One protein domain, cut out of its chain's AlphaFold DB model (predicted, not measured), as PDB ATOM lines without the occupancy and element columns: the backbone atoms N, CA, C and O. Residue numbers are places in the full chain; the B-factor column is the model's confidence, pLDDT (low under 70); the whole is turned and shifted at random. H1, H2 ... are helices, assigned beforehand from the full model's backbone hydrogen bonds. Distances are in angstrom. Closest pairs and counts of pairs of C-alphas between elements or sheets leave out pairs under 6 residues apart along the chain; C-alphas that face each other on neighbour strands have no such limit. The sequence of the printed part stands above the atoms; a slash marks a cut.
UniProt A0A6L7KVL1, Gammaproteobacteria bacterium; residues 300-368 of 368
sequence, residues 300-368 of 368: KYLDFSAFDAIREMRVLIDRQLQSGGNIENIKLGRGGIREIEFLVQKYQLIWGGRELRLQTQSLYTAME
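What this domain is: This is residues 300 to 368 of the 368 residues of a protein of Gammaproteobacteria bacterium (UniProt A0A6L7KVL1). What shape does the printed part make? Two long helices, H1 and H2, run side by side in opposite ways with few contacts between them, and a short third helix, H3, packs on the side of H2 that is away from H1. The layout is a flat one, with H2 in the middle and long links at the turns. What is it made of, and how large is it? There are 69 residues printed, with three named helices in the order H1, H2, H3 and no named strand, and the class is all helix. It is only just loose, close to compact, with a radius of gyration of the C-alphas of 13.6 A, and the C-alphas span 39 by 27 by 12 A.

How they stand to each other: How does the longest helix stand to the next one? H1, residues 304 to 323, and H2, residues 337 to 351, form a helical hairpin, running opposite ways at a shallow tilt of 1 degrees, with centres 11.9 A apart. They only just touch, with 3 pairs of C-alphas within 8 A, and H1 touches H2 with residues 310 to 317 alone. The closest C-alphas are those of Ile 310 and Lys 346, 7.0 A apart. Where does the short helix belong? H3, residues 363 to 367, touches H2 with 7 pairs of C-alphas within 8 A, the closest being those of Val 344 and Met 367 at 6.6 A. H1 and H3 are apart. What do the backbone N and O atoms show? In H1, H2 and H3, every O i to N i+4 pair is within hydrogen-bond range.

Where its parts are: Where does the longest helix run? H1 has 20 residues, from Phe 304 with its C-alpha at (-18.739, 18.395, 24.747) to Ser 323 with its C-alpha at (-31.941, 7.088, 48.052), and measures 29.1 A from first to last C-alpha. Where are the other two? H2 has 15 residues, Ile 337 to Trp 351, and is 21.4 A long from first to last C-alpha. H3 has five residues, Leu 363 to Met 367, and measures 6.3 A, ending with C-alpha 367 at (-25.201, 34.406, 42.704).

The domain as a whole: How far does the domain reach? The two C-alphas farthest apart are those of Lys 300 and Asn 326, at 39.4 A. The C-alphas of Lys 300 and Glu 368, the chain's last residue, are 21.5 A apart. Which links are long, and is there a cut? Both links are long, with 13 residues between H1 and H2 and 11 between H2 and H3, and the printed part has no cut. Residues 324 to 336 hold no named element. Where is confidence low? The mean pLDDT of the printed part is 88.0, and residues 323 to 327 are under 70 in this predicted model.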
ATOM      1  N   LYS A 300     -10.817  27.771  29.966       86.00
ATOM      2  CA  LYS A 300     -11.073  28.836  28.976       86.00
ATOM      3  C   LYS A 300     -11.955  28.367  27.807       86.00
ATOM      4  O   LYS A 300     -12.758  29.137  27.267       86.00
ATOM      5  N   TYR A 301     -11.804  27.100  27.424       86.19
ATOM      6  CA  TYR A 301     -12.553  26.450  26.351       86.19
ATOM      7  C   TYR A 301     -13.289  25.233  26.905       86.19
ATOM      8  O   TYR A 301     -12.704  24.431  27.631       86.19
ATOM      9  N   LEU A 302     -14.569  25.114  26.558       87.00
ATOM     10  CA  LEU A 302     -15.410  23.980  26.920       87.00
ATOM     11  C   LEU A 302     -15.722  23.187  25.665       87.00
ATOM     12  O   LEU A 302     -16.186  23.745  24.670       87.00
ATOM     13  N   ASP A 303     -15.456  21.896  25.738       86.81
ATOM     14  CA  ASP A 303     -15.848  20.905  24.752       86.81
ATOM     15  C   ASP A 303     -17.095  20.144  25.230       86.81
ATOM     16  O   ASP A 303     -17.632  20.388  26.313       86.81
ATOM     17  N   PHE A 304     -17.580  19.217  24.403       88.19
ATOM     18  CA  PHE A 304     -18.739  18.395  24.747       88.19
ATOM     19  C   PHE A 304     -18.508  17.541  26.004       88.19
ATOM     20  O   PHE A 304     -19.423  17.431  26.819       88.19
ATOM     21  N   SER A 305     -17.288  17.036  26.227       86.19
ATOM     22  CA  SER A 305     -16.958  16.256  27.429       86.19
ATOM     23  C   SER A 305     -17.135  17.047  28.722       86.19
ATOM     24  O   SER A 305     -17.605  16.493  29.712       86.19
ATOM     25  N   ALA A 306     -16.844  18.351  28.725       86.81
ATOM     26  CA  ALA A 306     -17.083  19.191  29.897       86.81
ATOM     27  C   ALA A 306     -18.576  19.265  30.274       86.81
ATOM     28  O   ALA A 306     -18.930  19.236  31.454       86.81
ATOM     29  N   PHE A 307     -19.466  19.339  29.279       89.19
ATOM     30  CA  PHE A 307     -20.911  19.343  29.520       89.19
ATOM     31  C   PHE A 307     -21.426  17.980  29.979       89.19
ATOM     32  O   PHE A 307     -22.302  17.926  30.845       89.19
ATOM     33  N   ASP A 308     -20.883  16.894  29.436       90.88
ATOM     34  CA  ASP A 308     -21.250  15.545  29.861       90.88
ATOM     35  C   ASP A 308     -20.815  15.278  31.303       90.88
ATOM     36  O   ASP A 308     -21.628  14.808  32.096       90.88
ATOM     37  N   ALA A 309     -19.628  15.725  31.711       89.50
ATOM     38  CA  ALA A 309     -19.191  15.627  33.099       89.50
ATOM     39  C   ALA A 309     -20.101  16.390  34.080       89.50
ATOM     40  O   ALA A 309     -20.432  15.900  35.163       89.50
ATOM     41  N   ILE A 310     -20.573  17.581  33.695       91.75
ATOM     42  CA  ILE A 310     -21.573  18.329  34.473       91.75
ATOM     43  C   ILE A 310     -22.879  17.530  34.593       91.75
ATOM     44  O   ILE A 310     -23.477  17.478  35.671       91.75
ATOM     45  N   ARG A 311     -23.335  16.890  33.511       92.81
ATOM     46  CA  ARG A 311     -24.535  16.039  33.536       92.81
ATOM     47  C   ARG A 311     -24.341  14.811  34.421       92.81
ATOM     48  O   ARG A 311     -25.246  14.479  35.179       92.81
ATOM     49  N   GLU A 312     -23.178  14.172  34.376       92.25
ATOM     50  CA  GLU A 312     -22.852  13.032  35.238       92.25
ATOM     51  C   GLU A 312     -22.879  13.419  36.718       92.25
ATOM     52  O   GLU A 312     -23.510  12.730  37.523       92.25
ATOM     53  N   MET A 313     -22.292  14.566  37.078       91.88
ATOM     54  CA  MET A 313     -22.386  15.100  38.440       91.88
ATOM     55  C   MET A 313     -23.841  15.356  38.851       91.88
ATOM     56  O   MET A 313     -24.236  14.994  39.961       91.88
ATOM     57  N   ARG A 314     -24.670  15.905  37.950       91.88
ATOM     58  CA  ARG A 314     -26.103  16.098  38.213       91.88
ATOM     59  C   ARG A 314     -26.813  14.770  38.487       91.88
ATOM     60  O   ARG A 314     -27.558  14.675  39.457       91.88
ATOM     61  N   VAL A 315     -26.543  13.741  37.684       90.69
ATOM     62  CA  VAL A 315     -27.120  12.399  37.863       90.69
ATOM     63  C   VAL A 315     -26.725  11.796  39.213       90.69
ATOM     64  O   VAL A 315     -27.560  11.172  39.866       90.69
ATOM     65  N   LEU A 316     -25.477  11.975  39.655       86.88
ATOM     66  CA  LEU A 316     -25.035  11.505  40.973       86.88
ATOM     67  C   LEU A 316     -25.789  12.201  42.110       86.88
ATOM     68  O   LEU A 316     -26.214  11.531  43.051       86.88
ATOM     69  N   ILE A 317     -25.998  13.517  42.000       84.19
ATOM     70  CA  ILE A 317     -26.803  14.276  42.962       84.19
ATOM     71  C   ILE A 317     -28.235  13.739  42.975       84.19
ATOM     72  O   ILE A 317     -28.713  13.357  44.040       84.19
ATOM     73  N   ASP A 318     -28.880  13.613  41.812       84.81
ATOM     74  CA  ASP A 318     -30.267  13.147  41.692       84.81
ATOM     75  C   ASP A 318     -30.464  11.730  42.262       84.81
ATOM     76  O   ASP A 318     -31.442  11.464  42.963       84.81
ATOM     77  N   ARG A 319     -29.510  10.817  42.035       84.69
ATOM     78  CA  ARG A 319     -29.532   9.468  42.634       84.69
ATOM     79  C   ARG A 319     -29.452   9.509  44.157       84.69
ATOM     80  O   ARG A 319     -30.096   8.698  44.819       84.69
ATOM     81  N   GLN A 320     -28.681  10.439  44.716       78.25
ATOM     82  CA  GLN A 320     -28.597  10.618  46.163       78.25
ATOM     83  C   GLN A 320     -29.891  11.203  46.750       78.25
ATOM     84  O   GLN A 320     -30.261  10.832  47.864       78.25
ATOM     85  N   LEU A 321     -30.610  12.049  46.000       73.25
ATOM     86  CA  LEU A 321     -31.954  12.509  46.387       73.25
ATOM     87  C   LEU A 321     -32.935  11.325  46.462       73.25
ATOM     88  O   LEU A 321     -33.743  11.240  47.379       73.25
ATOM     89  N   GLN A 322     -32.859  10.392  45.506       70.06
ATOM     90  CA  GLN A 322     -33.768   9.239  45.424       70.06
ATOM     91  C   GLN A 322     -33.526   8.188  46.517       70.06
ATOM     92  O   GLN A 322     -34.466   7.515  46.933       70.06
ATOM     93  N   SER A 323     -32.284   8.033  46.981       67.06
ATOM     94  CA  SER A 323     -31.941   7.088  48.052       67.06
ATOM     95  C   SER A 323     -32.168   7.651  49.460       67.06
ATOM     96  O   SER A 323     -32.373   6.884  50.402       67.06
ATOM     97  N   GLY A 324     -32.171   8.978  49.618       59.75
ATOM     98  CA  GLY A 324     -32.488   9.670  50.865       59.75
ATOM     99  C   GLY A 324     -33.987   9.920  50.998       59.75
ATOM    100  O   GLY A 324     -34.426  11.042  50.791       59.75
ATOM    101  N   GLY A 325     -34.761   8.883  51.339       55.09
ATOM    102  CA  GLY A 325     -36.237   8.838  51.334       55.09
ATOM    103  C   GLY A 325     -37.019   9.843  52.201       55.09
ATOM    104  O   GLY A 325     -38.174   9.577  52.516       55.09
ATOM    105  N   ASN A 326     -36.441  10.983  52.582       64.56
ATOM    106  CA  ASN A 326     -37.146  12.079  53.231       64.56
ATOM    107  C   ASN A 326     -37.071  13.356  52.374       64.56
ATOM    108  O   ASN A 326     -36.040  14.028  52.322       64.56
ATOM    109  N   ILE A 327     -38.190  13.692  51.724       64.88
ATOM    110  CA  ILE A 327     -38.363  14.902  50.900       64.88
ATOM    111  C   ILE A 327     -38.118  16.180  51.729       64.88
ATOM    112  O   ILE A 327     -37.722  17.197  51.168       64.88
ATOM    113  N   GLU A 328     -38.269  16.117  53.055       74.62
ATOM    114  CA  GLU A 328     -38.077  17.240  53.983       74.62
ATOM    115  C   GLU A 328     -36.607  17.486  54.369       74.62
ATOM    116  O   GLU A 328     -36.304  18.352  55.190       74.62
ATOM    117  N   ASN A 329     -35.648  16.745  53.801       83.62
ATOM    118  CA  ASN A 329     -34.237  16.981  54.091       83.62
ATOM    119  C   ASN A 329     -33.767  18.323  53.494       83.62
ATOM    120  O   ASN A 329     -33.603  18.449  52.287       83.62
ATOM    121  N   ILE A 330     -33.453  19.311  54.333       87.62
ATOM    122  CA  ILE A 330     -33.039  20.660  53.891       87.62
ATOM    123  C   ILE A 330     -31.792  20.635  52.979       87.62
ATOM    124  O   ILE A 330     -31.652  21.452  52.068       87.62
ATOM    125  N   LYS A 331     -30.865  19.691  53.195       87.19
ATOM    126  CA  LYS A 331     -29.610  19.601  52.429       87.19
ATOM    127  C   LYS A 331     -29.747  18.748  51.168       87.19
ATOM    128  O   LYS A 331     -29.209  19.124  50.129       87.19
ATOM    129  N   LEU A 332     -30.381  17.581  51.297       84.94
ATOM    130  CA  LEU A 332     -30.439  16.517  50.283       84.94
ATOM    131  C   LEU A 332     -31.841  16.299  49.704       84.94
ATOM    132  O   LEU A 332     -32.046  15.344  48.972       84.94
ATOM    133  N   GLY A 333     -32.820  17.109  50.074       83.69
ATOM    134  CA  GLY A 333     -34.144  17.107  49.471       83.69
ATOM    135  C   GLY A 333     -34.141  17.875  48.154       83.69
ATOM    136  O   GLY A 333     -33.201  18.605  47.823       83.69
ATOM    137  N   ARG A 334     -35.221  17.722  47.388       85.00
ATOM    138  CA  ARG A 334     -35.435  18.492  46.160       85.00
ATOM    139  C   ARG A 334     -35.565  19.982  46.498       85.00
ATOM    140  O   ARG A 334     -36.329  20.340  47.386       85.00
ATOM    141  N   GLY A 335     -34.844  20.838  45.781       86.12
ATOM    142  CA  GLY A 335     -34.714  22.268  46.076       86.12
ATOM    143  C   GLY A 335     -33.789  22.582  47.257       86.12
ATOM    144  O   GLY A 335     -33.703  23.738  47.660       86.12
ATOM    145  N   GLY A 336     -33.117  21.577  47.823       89.50
ATOM    146  CA  GLY A 336     -32.247  21.739  48.981       89.50
ATOM    147  C   GLY A 336     -30.916  22.422  48.667       89.50
ATOM    148  O   GLY A 336     -30.541  22.639  47.512       89.50
ATOM    149  N   ILE A 337     -30.152  22.692  49.729       90.69
ATOM    150  CA  ILE A 337     -28.877  23.433  49.680       90.69
ATOM    151  C   ILE A 337     -27.919  22.863  48.623       90.69
ATOM    152  O   ILE A 337     -27.320  23.621  47.864       90.69
ATOM    153  N   ARG A 338     -27.795  21.531  48.524       90.38
ATOM    154  CA  ARG A 338     -26.874  20.900  47.566       90.38
ATOM    155  C   ARG A 338     -27.257  21.158  46.106       90.38
ATOM    156  O   ARG A 338     -26.370  21.266  45.263       90.38
ATOM    157  N   GLU A 339     -28.549  21.233  45.781       91.19
ATOM    158  CA  GLU A 339     -28.974  21.547  44.412       91.19
ATOM    159  C   GLU A 339     -28.669  23.002  44.047       91.19
ATOM    160  O   GLU A 339     -28.258  23.262  42.915       91.19
ATOM    161  N   ILE A 340     -28.830  23.927  45.001       93.25
ATOM    162  CA  ILE A 340     -28.495  25.347  44.830       93.25
ATOM    163  C   ILE A 340     -26.984  25.506  44.631       93.25
ATOM    164  O   ILE A 340     -26.563  26.110  43.645       93.25
ATOM    165  N   GLU A 341     -26.173  24.893  45.503       93.75
ATOM    166  CA  GLU A 341     -24.708  24.856  45.372       93.75
ATOM    167  C   GLU A 341     -24.304  24.353  43.980       93.75
ATOM    168  O   GLU A 341     -23.542  25.014  43.271       93.75
ATOM    169  N   PHE A 342     -24.883  23.231  43.543       94.62
ATOM    170  CA  PHE A 342     -24.594  22.669  42.230       94.62
ATOM    171  C   PHE A 342     -24.999  23.596  41.085       94.62
ATOM    172  O   PHE A 342     -24.257  23.727  40.111       94.62
ATOM    173  N   LEU A 343     -26.164  24.243  41.173       94.38
ATOM    174  CA  LEU A 343     -26.648  25.144  40.135       94.38
ATOM    175  C   LEU A 343     -25.684  26.312  39.922       94.38
ATOM    176  O   LEU A 343     -25.313  26.576  38.777       94.38
ATOM    177  N   VAL A 344     -25.267  26.970  41.003       95.69
ATOM    178  CA  VAL A 344     -24.360  28.123  40.957       95.69
ATOM    179  C   VAL A 344     -22.972  27.694  40.486       95.69
ATOM    180  O   VAL A 344     -22.463  28.221  39.495       95.69
ATOM    181  N   GLN A 345     -22.390  26.662  41.104       95.56
ATOM    182  CA  GLN A 345     -21.046  26.195  40.752       95.56
ATOM    183  C   GLN A 345     -20.967  25.632  39.330       95.56
ATOM    184  O   GLN A 345     -19.944  25.775  38.664       95.56
ATOM    185  N   LYS A 346     -22.059  25.066  38.800       94.94
ATOM    186  CA  LYS A 346     -22.156  24.715  37.377       94.94
ATOM    187  C   LYS A 346     -21.919  25.936  36.485       94.94
ATOM    188  O   LYS A 346     -21.190  25.826  35.502       94.94
ATOM    189  N   TYR A 347     -22.517  27.089  36.789       95.06
ATOM    190  CA  TYR A 347     -22.269  28.308  36.013       95.06
ATOM    191  C   TYR A 347     -20.831  28.799  36.171       95.06
ATOM    192  O   TYR A 347     -20.246  29.236  35.183       95.06
ATOM    193  N   GLN A 348     -20.227  28.648  37.349       96.06
ATOM    194  CA  GLN A 348     -18.807  28.952  37.545       96.06
ATOM    195  C   GLN A 348     -17.899  28.030  36.713       96.06
ATOM    196  O   GLN A 348     -16.952  28.513  36.099       96.06
ATOM    197  N   LEU A 349     -18.213  26.735  36.594       94.44
ATOM    198  CA  LEU A 349     -17.486  25.815  35.705       94.44
ATOM    199  C   LEU A 349     -17.641  26.190  34.224       94.44
ATOM    200  O   LEU A 349     -16.684  26.077  33.460       94.44
ATOM    201  N   ILE A 350     -18.837  26.627  33.815       94.00
ATOM    202  CA  ILE A 350     -19.127  26.956  32.412       94.00
ATOM    203  C   ILE A 350     -18.527  28.315  32.011       94.00
ATOM    204  O   ILE A 350     -18.002  28.487  30.912       94.00
ATOM    205  N   TRP A 351     -18.621  29.316  32.881       94.81
ATOM    206  CA  TRP A 351     -18.324  30.703  32.522       94.81
ATOM    207  C   TRP A 351     -17.103  31.272  33.233       94.81
ATOM    208  O   TRP A 351     -16.515  32.224  32.729       94.81
ATOM    209  N   GLY A 352     -16.659  30.677  34.342       95.44
ATOM    210  CA  GLY A 352     -15.561  31.202  35.153       95.44
ATOM    211  C   GLY A 352     -14.240  31.333  34.401       95.44
ATOM    212  O   GLY A 352     -13.460  32.220  34.710       95.44
ATOM    213  N   GLY A 353     -13.991  30.547  33.347       93.88
ATOM    214  CA  GLY A 353     -12.799  30.716  32.502       93.88
ATOM    215  C   GLY A 353     -12.799  31.971  31.616       93.88
ATOM    216  O   GLY A 353     -11.766  32.301  31.031       93.88
ATOM    217  N   ARG A 354     -13.941  32.658  31.489       93.69
ATOM    218  CA  ARG A 354     -14.125  33.888  30.695       93.69
ATOM    219  C   ARG A 354     -14.553  35.076  31.555       93.69
ATOM    220  O   ARG A 354     -14.159  36.199  31.273       93.69
ATOM    221  N   GLU A 355     -15.309  34.806  32.611       94.56
ATOM    222  CA  GLU A 355     -15.884  35.792  33.519       94.56
ATOM    223  C   GLU A 355     -15.181  35.726  34.877       94.56
ATOM    224  O   GLU A 355     -15.512  34.896  35.725       94.56
ATOM    225  N   LEU A 356     -14.216  36.622  35.101       93.56
ATOM    226  CA  LEU A 356     -13.405  36.637  36.326       93.56
ATOM    227  C   LEU A 356     -14.236  36.785  37.605       93.56
ATOM    228  O   LEU A 356     -13.883  36.207  38.624       93.56
ATOM    229  N   ARG A 357     -15.369  37.494  37.543       94.56
ATOM    230  CA  ARG A 357     -16.294  37.652  38.679       94.56
ATOM    231  C   ARG A 357     -16.862  36.328  39.201       94.56
ATOM    232  O   ARG A 357     -17.213  36.236  40.367       94.56
ATOM    233  N   LEU A 358     -16.915  35.295  38.357       95.44
ATOM    234  CA  LEU A 358     -17.373  33.960  38.746       95.44
ATOM    235  C   LEU A 358     -16.253  33.107  39.360       95.44
ATOM    236  O   LEU A 358     -16.514  31.983  39.784       95.44
ATOM    237  N   GLN A 359     -15.020  33.613  39.427       95.69
ATOM    238  CA  GLN A 359     -13.893  32.963  40.102       95.69
ATOM    239  C   GLN A 359     -13.864  33.333  41.595       95.69
ATOM    240  O   GLN A 359     -12.866  33.828  42.109       95.69
ATOM    241  N   THR A 360     -14.988  33.120  42.280       96.00
ATOM    242  CA  THR A 360     -15.158  33.351  43.720       96.00
ATOM    243  C   THR A 360     -15.510  32.049  44.435       96.00
ATOM    244  O   THR A 360     -16.193  31.185  43.881       96.00
ATOM    245  N   GLN A 361     -15.049  31.899  45.674       95.94
ATOM    246  CA  GLN A 361     -15.346  30.737  46.512       95.94
ATOM    247  C   GLN A 361     -16.731  30.832  47.172       95.94
ATOM    248  O   GLN A 361     -17.311  29.799  47.518       95.94
ATOM    249  N   SER A 362     -17.255  32.051  47.352       95.12
ATOM    250  CA  SER A 362     -18.555  32.292  47.985       95.12
ATOM    251  C   SER A 362     -19.699  32.008  47.016       95.12
ATOM    252  O   SER A 362     -19.737  32.531  45.901       95.12
ATOM    253  N   LEU A 363     -20.660  31.206  47.468       94.19
ATOM    254  CA  LEU A 363     -21.915  30.945  46.776       94.19
ATOM    255  C   LEU A 363     -22.717  32.235  46.594       94.19
ATOM    256  O   LEU A 363     -23.230  32.468  45.506       94.19
ATOM    257  N   TYR A 364     -22.791  33.068  47.633       91.88
ATOM    258  CA  TYR A 364     -23.540  34.325  47.620       91.88
ATOM    259  C   TYR A 364     -22.977  35.294  46.582       91.88
ATOM    260  O   TYR A 364     -23.703  35.726  45.693       91.88
ATOM    261  N   THR A 365     -21.665  35.543  46.611       94.19
ATOM    262  CA  THR A 365     -21.010  36.410  45.617       94.19
ATOM    263  C   THR A 365     -21.121  35.857  44.196       94.19
ATOM    264  O   THR A 365     -21.145  36.627  43.247       94.19
ATOM    265  N   ALA A 366     -21.174  34.533  44.018       94.69
ATOM    266  CA  ALA A 366     -21.362  33.931  42.698       94.69
ATOM    267  C   ALA A 366     -22.810  34.019  42.180       94.69
ATOM    268  O   ALA A 366     -23.033  33.814  40.985       94.69
ATOM    269  N   MET A 367     -23.790  34.242  43.064       92.69
ATOM    270  CA  MET A 367     -25.201  34.406  42.704       92.69
ATOM    271  C   MET A 367     -25.548  35.837  42.282       92.69
ATOM    272  O   MET A 367     -26.456  36.000  41.463       92.69
ATOM    273  N   GLU A 368     -24.859  36.836  42.839       90.88
ATOM    274  CA  GLU A 368     -24.945  38.254  42.446       90.88
ATOM    275  C   GLU A 368     -24.298  38.521  41.073       90.88
ATOM    276  O   GLU A 368     -24.893  39.293  40.279       90.88
TER     277      GLU A 368